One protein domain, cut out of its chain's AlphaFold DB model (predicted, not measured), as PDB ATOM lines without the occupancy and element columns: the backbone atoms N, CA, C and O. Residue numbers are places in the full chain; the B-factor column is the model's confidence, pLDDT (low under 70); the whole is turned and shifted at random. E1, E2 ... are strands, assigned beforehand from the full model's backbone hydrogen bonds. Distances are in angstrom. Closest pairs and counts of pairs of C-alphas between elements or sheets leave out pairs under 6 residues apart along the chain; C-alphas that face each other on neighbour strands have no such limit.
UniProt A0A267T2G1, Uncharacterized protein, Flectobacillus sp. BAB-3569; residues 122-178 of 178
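Overview. This is residues 122 to 178 of the 178 residues of an uncharacterized protein of Flectobacillus sp. BAB-3569 (UniProt A0A267T2G1). Two antiparallel hairpins, a longer one with a sharply bent first strand and a shorter one, E3 and E4, are joined by a long loop, residues 151 to 167, whose residues 161 to 162 pair with E3. A tail without a named strand, residues 122 to 132, leads into the longer hairpin, E1 and E2; Thr 125 in this tail and Glu 173 in the turn of the shorter hairpin are at opposite ends of the domain. The printed part has 57 residues, with no named helix and four strands in the order E1, E2, E3, E4, in two antiparallel sheets of two strands, E1 - E2 and E3 - E4. The class is all strand, though under half of the residues, 24 of the 57, are in named strands. The whole is compact, with a radius of gyration of the C-alphas of 10.8 A and spans of 32 by 25 by 15 A.

Along the chain. The printed part begins at Ala 122, with its C-alpha at (105.008, 110.518, 92.975). E1, residues 133 to 142, begins at C-alpha 133, (94.954, 113.221, 90.535), bends by 98 degrees at residue 136 and measures 16.8 A from first to last C-alpha. E2, residues 145 to 150, measures 15.3 A. E3, residues 168 to 172, measures 13.1 A. E4, residues 175 to 177, is 6.7 A long and ends at C-alpha 177, (93.203, 116.028, 73.573).

Arrangement. E1 and E2 form a hairpin, antiparallel at 136 degrees between their directions. N 134 and O 149, 2.9 A apart, and N 147 and O 140, 2.8 A apart, are within hydrogen-bond range. The closest C-alphas of E2 and E3 are those of Ile 147 and Val 169, 7.3 A apart. Residues 161 to 162 pair antiparallel with residues 168 to 169 of E3. E3 and E4 form a hairpin, antiparallel at 148 degrees, with N 170 and O 177 within hydrogen-bond range at 2.9 A. The closest C-alphas of E1 and E4 are those of Tyr 142 and Tyr 176, 7.1 A apart. E1 and E3 are apart, as are E2 and E4.

Size, cuts and confidence. The C-alphas farthest apart, those of Thr 125 and Glu 173, are 32.4 A from each other. The printed part has no cut and ends at Trp 178, the chain's last residue. The link from E2 to E3 is long, with 17 residues; those from E1 to E2 and from E3 to E4 are tight. The mean pLDDT of the printed part is 75.4, and residues 122 to 127, 151 to 158 and 174 are under 70.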
ATOM      1  N   ALA A 122     105.951 110.247  91.901       56.47
ATOM      2  CA  ALA A 122     105.008 110.518  92.975       56.47
ATOM      3  C   ALA A 122     105.324 109.599  94.169       56.47
ATOM      4  O   ALA A 122     104.934 108.433  94.212       56.47
ATOM      5  N   SER A 123     106.090 110.111  95.131       52.78
ATOM      6  CA  SER A 123     106.301 109.456  96.419       52.78
ATOM      7  C   SER A 123     105.005 109.532  97.231       52.78
ATOM      8  O   SER A 123     104.249 110.492  97.105       52.78
ATOM      9  N   TYR A 124     104.751 108.519  98.060       45.72
ATOM     10  CA  TYR A 124     103.531 108.215  98.834       45.72
ATOM     11  C   TYR A 124     103.011 109.316  99.797       45.72
ATOM     12  O   TYR A 124     102.191 109.045 100.671       45.72
ATOM     13  N   THR A 125     103.462 110.558  99.664       51.28
ATOM     14  CA  THR A 125     103.159 111.687 100.547       51.28
ATOM     15  C   THR A 125     102.540 112.848  99.763       51.28
ATOM     16  O   THR A 125     103.024 113.969  99.851       51.28
ATOM     17  N   TYR A 126     101.487 112.606  98.975       59.03
ATOM     18  CA  TYR A 126     100.754 113.681  98.294       59.03
ATOM     19  C   TYR A 126      99.233 113.500  98.362       59.03
ATOM     20  O   TYR A 126      98.704 112.389  98.328       59.03
ATOM     21  N   ASN A 127      98.550 114.639  98.516       64.38
ATOM     22  CA  ASN A 127      97.100 114.789  98.608       64.38
ATOM     23  C   ASN A 127      96.468 114.598  97.224       64.38
ATOM     24  O   ASN A 127      96.258 115.567  96.491       64.38
ATOM     25  N   TYR A 128      96.178 113.351  96.867       80.19
ATOM     26  CA  TYR A 128      95.361 113.056  95.695       80.19
ATOM     27  C   TYR A 128      93.923 113.514  95.935       80.19
ATOM     28  O   TYR A 128      93.392 113.360  97.040       80.19
ATOM     29  N   ASN A 129      93.276 114.050  94.902       83.56
ATOM     30  CA  ASN A 129      91.834 114.265  94.966       83.56
ATOM     31  C   ASN A 129      91.071 112.926  94.880       83.56
ATOM     32  O   ASN A 129      91.667 111.851  94.755       83.56
ATOM     33  N   GLU A 130      89.740 112.981  94.930       84.94
ATOM     34  CA  GLU A 130      88.882 111.787  94.866       84.94
ATOM     35  C   GLU A 130      89.057 110.958  93.580       84.94
ATOM     36  O   GLU A 130      88.756 109.765  93.569       84.94
ATOM     37  N   TYR A 131      89.611 111.564  92.526       84.50
ATOM     38  CA  TYR A 131      89.886 110.925  91.244       84.50
ATOM     39  C   TYR A 131      91.293 110.321  91.151       84.50
ATOM     40  O   TYR A 131      91.597 109.685  90.153       84.50
ATOM     41  N   GLY A 132      92.156 110.479  92.163       80.12
ATOM     42  CA  GLY A 132      93.542 109.994  92.117       80.12
ATOM     43  C   GLY A 132      94.523 110.946  91.421       80.12
ATOM     44  O   GLY A 132      95.649 110.549  91.125       80.12
ATOM     45  N   VAL A 133      94.121 112.192  91.173       84.06
ATOM     46  CA  VAL A 133      94.954 113.221  90.535       84.06
ATOM     47  C   VAL A 133      95.790 113.947  91.588       84.06
ATOM     48  O   VAL A 133      95.258 114.375  92.618       84.06
ATOM     49  N   ASP A 134      97.091 114.114  91.334       83.44
ATOM     50  CA  ASP A 134      97.963 114.955  92.157       83.44
ATOM     51  C   ASP A 134      97.808 116.425  91.757       83.44
ATOM     52  O   ASP A 134      98.492 116.948  90.878       83.44
ATOM     53  N   THR A 135      96.893 117.105  92.444       81.44
ATOM     54  CA  THR A 135      96.558 118.515  92.186       81.44
ATOM     55  C   THR A 135      97.678 119.506  92.530       81.44
ATOM     56  O   THR A 135      97.555 120.689  92.225       81.44
ATOM     57  N   ASN A 136      98.776 119.050  93.140       79.75
ATOM     58  CA  ASN A 136      99.923 119.904  93.456       79.75
ATOM     59  C   ASN A 136     100.996 119.882  92.366       79.75
ATOM     60  O   ASN A 136     101.869 120.751  92.383       79.75
ATOM     61  N   THR A 137     100.920 118.917  91.444       78.50
ATOM     62  CA  THR A 137     101.916 118.696  90.397       78.50
ATOM     63  C   THR A 137     101.290 118.913  89.024       78.50
ATOM     64  O   THR A 137     100.600 118.039  88.497       78.50
ATOM     65  N   VAL A 138     101.550 120.076  88.421       80.88
ATOM     66  CA  VAL A 138     101.120 120.395  87.049       80.88
ATOM     67  C   VAL A 138     102.256 120.079  86.078       80.88
ATOM     68  O   VAL A 138     103.358 120.615  86.193       80.88
ATOM     69  N   LEU A 139     101.976 119.203  85.118       77.44
ATOM     70  CA  LEU A 139     102.890 118.752  84.069       77.44
ATOM     71  C   LEU A 139     102.910 119.724  82.885       77.44
ATOM     72  O   LEU A 139     103.963 120.018  82.329       77.44
ATOM     73  N   ALA A 140     101.742 120.258  82.523       77.94
ATOM     74  CA  ALA A 140     101.589 121.244  81.461       77.94
ATOM     75  C   ALA A 140     100.340 122.102  81.680       77.94
ATOM     76  O   ALA A 140      99.435 121.725  82.421       77.94
ATOM     77  N   VAL A 141     100.281 123.245  80.998       82.25
ATOM     78  CA  VAL A 141      99.085 124.093  80.935       82.25
ATOM     79  C   VAL A 141      98.695 124.245  79.474       82.25
ATOM     80  O   VAL A 141      99.495 124.729  78.673       82.25
ATOM     81  N   TYR A 142      97.472 123.851  79.116       81.38
ATOM     82  CA  TYR A 142      96.982 123.941  77.744       81.38
ATOM     83  C   TYR A 142      95.545 124.457  77.688       81.38
ATOM     84  O   TYR A 142      94.663 123.994  78.410       81.38
ATOM     85  N   ALA A 143      95.308 125.451  76.826       83.06
ATOM     86  CA  ALA A 143      94.014 126.121  76.678       83.06
ATOM     87  C   ALA A 143      93.397 126.599  78.017       83.06
ATOM     88  O   ALA A 143      92.181 126.580  78.188       83.06
ATOM     89  N   GLY A 144      94.238 127.010  78.973       83.75
ATOM     90  CA  GLY A 144      93.813 127.452  80.307       83.75
ATOM     91  C   GLY A 144      93.494 126.327  81.297       83.75
ATOM     92  O   GLY A 144      93.055 126.624  82.403       83.75
ATOM     93  N   ASN A 145      93.719 125.064  80.926       86.56
ATOM     94  CA  ASN A 145      93.555 123.912  81.806       86.56
ATOM     95  C   ASN A 145      94.919 123.402  82.269       86.56
ATOM     96  O   ASN A 145      95.823 123.194  81.454       86.56
ATOM     97  N   ASP A 146      95.034 123.168  83.571       87.69
ATOM     98  CA  ASP A 146      96.176 122.483  84.163       87.69
ATOM     99  C   ASP A 146      96.060 120.976  83.899       87.69
ATOM    100  O   ASP A 146      95.006 120.366  84.102       87.69
ATOM    101  N   ILE A 147      97.159 120.390  83.433       85.44
ATOM    102  CA  ILE A 147      97.307 118.959  83.193       85.44
ATOM    103  C   ILE A 147      98.196 118.411  84.301       85.44
ATOM    104  O   ILE A 147      99.368 118.769  84.403       85.44
ATOM    105  N   TYR A 148      97.630 117.561  85.141       84.94
ATOM    106  CA  TYR A 148      98.210 117.085  86.386       84.94
ATOM    107  C   TYR A 148      98.837 115.701  86.247       84.94
ATOM    108  O   TYR A 148      98.475 114.910  85.368       84.94
ATOM    109  N   ALA A 149      99.745 115.391  87.169       78.00
ATOM    110  CA  ALA A 149     100.203 114.029  87.384       78.00
ATOM    111  C   ALA A 149      99.095 113.168  88.017       78.00
ATOM    112  O   ALA A 149      98.202 113.661  88.709       78.00
ATOM    113  N   TYR A 150      99.170 111.858  87.807       76.88
ATOM    114  CA  TYR A 150      98.229 110.891  88.369       76.88
ATOM    115  C   TYR A 150      98.938 109.902  89.274       76.88
ATOM    116  O   TYR A 150     100.130 109.630  89.104       76.88
ATOM    117  N   LYS A 151      98.204 109.368  90.255       68.94
ATOM    118  CA  LYS A 151      98.750 108.408  91.211       68.94
ATOM    119  C   LYS A 151      99.393 107.229  90.469       68.94
ATOM    120  O   LYS A 151      98.723 106.524  89.721       68.94
ATOM    121  N   LEU A 152     100.682 107.019  90.744       57.81
ATOM    122  CA  LEU A 152     101.388 105.730  90.733       57.81
ATOM    123  C   LEU A 152     100.863 104.691  89.723       57.81
ATOM    124  O   LEU A 152     100.460 103.594  90.104       57.81
ATOM    125  N   ASP A 153     100.914 105.021  88.434       49.72
ATOM    126  CA  ASP A 153     100.893 104.004  87.384       49.72
ATOM    127  C   ASP A 153     101.866 104.378  86.262       49.72
ATOM    128  O   ASP A 153     101.500 104.837  85.183       49.72
ATOM    129  N   THR A 154     103.157 104.181  86.546       46.06
ATOM    130  CA  THR A 154     104.279 104.354  85.608       46.06
ATOM    131  C   THR A 154     104.240 103.381  84.421       46.06
ATOM    132  O   THR A 154     105.165 103.373  83.616       46.06
ATOM    133  N   ASN A 155     103.202 102.542  84.310       46.12
ATOM    134  CA  ASN A 155     103.004 101.616  83.194       46.12
ATOM    135  C   ASN A 155     102.031 102.141  82.132       46.12
ATOM    136  O   ASN A 155     101.875 101.501  81.093       46.12
ATOM    137  N   LYS A 156     101.362 103.274  82.369       53.22
ATOM    138  CA  LYS A 156     100.498 103.881  81.359       53.22
ATOM    139  C   LYS A 156     101.337 104.716  80.401       53.22
ATOM    140  O   LYS A 156     101.793 105.801  80.740       53.22
ATOM    141  N   THR A 157     101.565 104.172  79.214       54.88
ATOM    142  CA  THR A 157     102.463 104.745  78.201       54.88
ATOM    143  C   THR A 157     101.803 105.776  77.297       54.88
ATOM    144  O   THR A 157     102.503 106.523  76.622       54.88
ATOM    145  N   ASP A 158     100.471 105.815  77.277       69.19
ATOM    146  CA  ASP A 158      99.738 106.528  76.228       69.19
ATOM    147  C   ASP A 158      99.200 107.880  76.718       69.19
ATOM    148  O   ASP A 158      99.011 108.810  75.937       69.19
ATOM    149  N   GLU A 159      98.959 108.006  78.023       76.94
ATOM    150  CA  GLU A 159      98.403 109.204  78.648       76.94
ATOM    151  C   GLU A 159      99.538 110.150  79.062       76.94
ATOM    152  O   GLU A 159     100.499 109.752  79.717       76.94
ATOM    153  N   TYR A 160      99.417 111.426  78.706       78.19
ATOM    154  CA  TYR A 160     100.369 112.460  79.111       78.19
ATOM    155  C   TYR A 160     100.154 112.884  80.570       78.19
ATOM    156  O   TYR A 160     101.103 113.100  81.318       78.19
ATOM    157  N   GLY A 161      98.891 113.037  80.964       83.31
ATOM    158  CA  GLY A 161      98.485 113.521  82.278       83.31
ATOM    159  C   GLY A 161      96.967 113.536  82.401       83.31
ATOM    160  O   GLY A 161      96.279 112.887  81.619       83.31
ATOM    161  N   TYR A 162      96.441 114.247  83.394       87.19
ATOM    162  CA  TYR A 162      95.021 114.201  83.743       87.19
ATOM    163  C   TYR A 162      94.475 115.591  84.056       87.19
ATOM    164  O   TYR A 162      95.181 116.431  84.603       87.19
ATOM    165  N   LEU A 163      93.208 115.843  83.747       90.88
ATOM    166  CA  LEU A 163      92.504 117.027  84.241       90.88
ATOM    167  C   LEU A 163      92.141 116.864  85.724       90.88
ATOM    168  O   LEU A 163      92.176 115.761  86.265       90.88
ATOM    169  N   TYR A 164      91.735 117.957  86.383       88.56
ATOM    170  CA  TYR A 164      91.315 117.930  87.793       88.56
ATOM    171  C   TYR A 164      90.210 116.891  88.062       88.56
ATOM    172  O   TYR A 164      90.209 116.252  89.106       88.56
ATOM    173  N   ASP A 165      89.295 116.690  87.113       90.50
ATOM    174  CA  ASP A 165      88.186 115.729  87.206       90.50
ATOM    175  C   ASP A 165      88.576 114.273  86.870       90.50
ATOM    176  O   ASP A 165      87.711 113.404  86.780       90.50
ATOM    177  N   GLY A 166      89.868 113.994  86.668       87.12
ATOM    178  CA  GLY A 166      90.379 112.654  86.381       87.12
ATOM    179  C   GLY A 166      90.253 112.213  84.924       87.12
ATOM    180  O   GLY A 166      90.554 111.057  84.624       87.12
ATOM    181  N   ARG A 167      89.836 113.086  83.994       89.88
ATOM    182  CA  ARG A 167      89.875 112.750  82.562       89.88
ATOM    183  C   ARG A 167      91.321 112.656  82.058       89.88
ATOM    184  O   ARG A 167      92.097 113.576  82.330       89.88
ATOM    185  N   PRO A 168      91.684 111.587  81.324       86.56
ATOM    186  CA  PRO A 168      93.016 111.450  80.757       86.56
ATOM    187  C   PRO A 168      93.232 112.467  79.636       86.56
ATOM    188  O   PRO A 168      92.330 112.760  78.854       86.56
ATOM    189  N   VAL A 169      94.454 112.975  79.555       85.88
ATOM    190  CA  VAL A 169      94.922 113.881  78.511       85.88
ATOM    191  C   VAL A 169      95.976 113.156  77.690       85.88
ATOM    192  O   VAL A 169      96.959 112.651  78.230       85.88
ATOM    193  N   TYR A 170      95.799 113.152  76.375       84.25
ATOM    194  CA  TYR A 170      96.732 112.579  75.410       84.25
ATOM    195  C   TYR A 170      97.461 113.703  74.682       84.25
ATOM    196  O   TYR A 170      96.843 114.704  74.308       84.25
ATOM    197  N   LYS A 171      98.763 113.536  74.450       75.50
ATOM    198  CA  LYS A 171      99.550 114.463  73.634       75.50
ATOM    199  C   LYS A 171      99.730 113.890  72.228       75.50
ATOM    200  O   LYS A 171     100.262 112.797  72.073       75.50
ATOM    201  N   GLN A 172      99.296 114.632  71.214       75.25
ATOM    202  CA  GLN A 172      99.526 114.337  69.799       75.25
ATOM    203  C   GLN A 172     100.312 115.500  69.197       75.25
ATOM    204  O   GLN A 172      99.764 116.587  69.021       75.25
ATOM    205  N   GLU A 173     101.594 115.275  68.906       70.94
ATOM    206  CA  GLU A 173     102.515 116.323  68.440       70.94
ATOM    207  C   GLU A 173     102.532 117.527  69.408       70.94
ATOM    208  O   GLU A 173     102.932 117.388  70.565       70.94
ATOM    209  N   GLU A 174     102.076 118.699  68.959       67.69
ATOM    210  CA  GLU A 174     101.998 119.937  69.747       67.69
ATOM    211  C   GLU A 174     100.637 120.150  70.438       67.69
ATOM    212  O   GLU A 174     100.456 121.129  71.163       67.69
ATOM    213  N   TYR A 175      99.678 119.238  70.252       74.31
ATOM    214  CA  TYR A 175      98.303 119.388  70.729       74.31
ATOM    215  C   TYR A 175      97.965 118.411  71.856       74.31
ATOM    216  O   TYR A 175      98.458 117.284  71.909       74.31
ATOM    217  N   TYR A 176      97.059 118.841  72.735       77.50
ATOM    218  CA  TYR A 176      96.497 118.017  73.802       77.50
ATOM    219  C   TYR A 176      95.015 117.736  73.523       77.50
ATOM    220  O   TYR A 176      94.282 118.635  73.103       77.50
ATOM    221  N   GLN A 177      94.585 116.493  73.751       81.50
ATOM    222  CA  GLN A 177      93.203 116.028  73.573       81.50
ATOM    223  C   GLN A 177      92.710 115.323  74.842       81.50
ATOM    224  O   GLN A 177      93.488 114.616  75.486       81.50
ATOM    225  N   TRP A 178      91.437 115.522  75.188       82.56
ATOM    226  CA  TRP A 178      90.753 114.945  76.351       82.56
ATOM    227  C   TRP A 178      89.234 114.901  76.140       82.56
ATOM    228  O   TRP A 178      88.737 115.653  75.266       82.56
TER     229      TRP A 178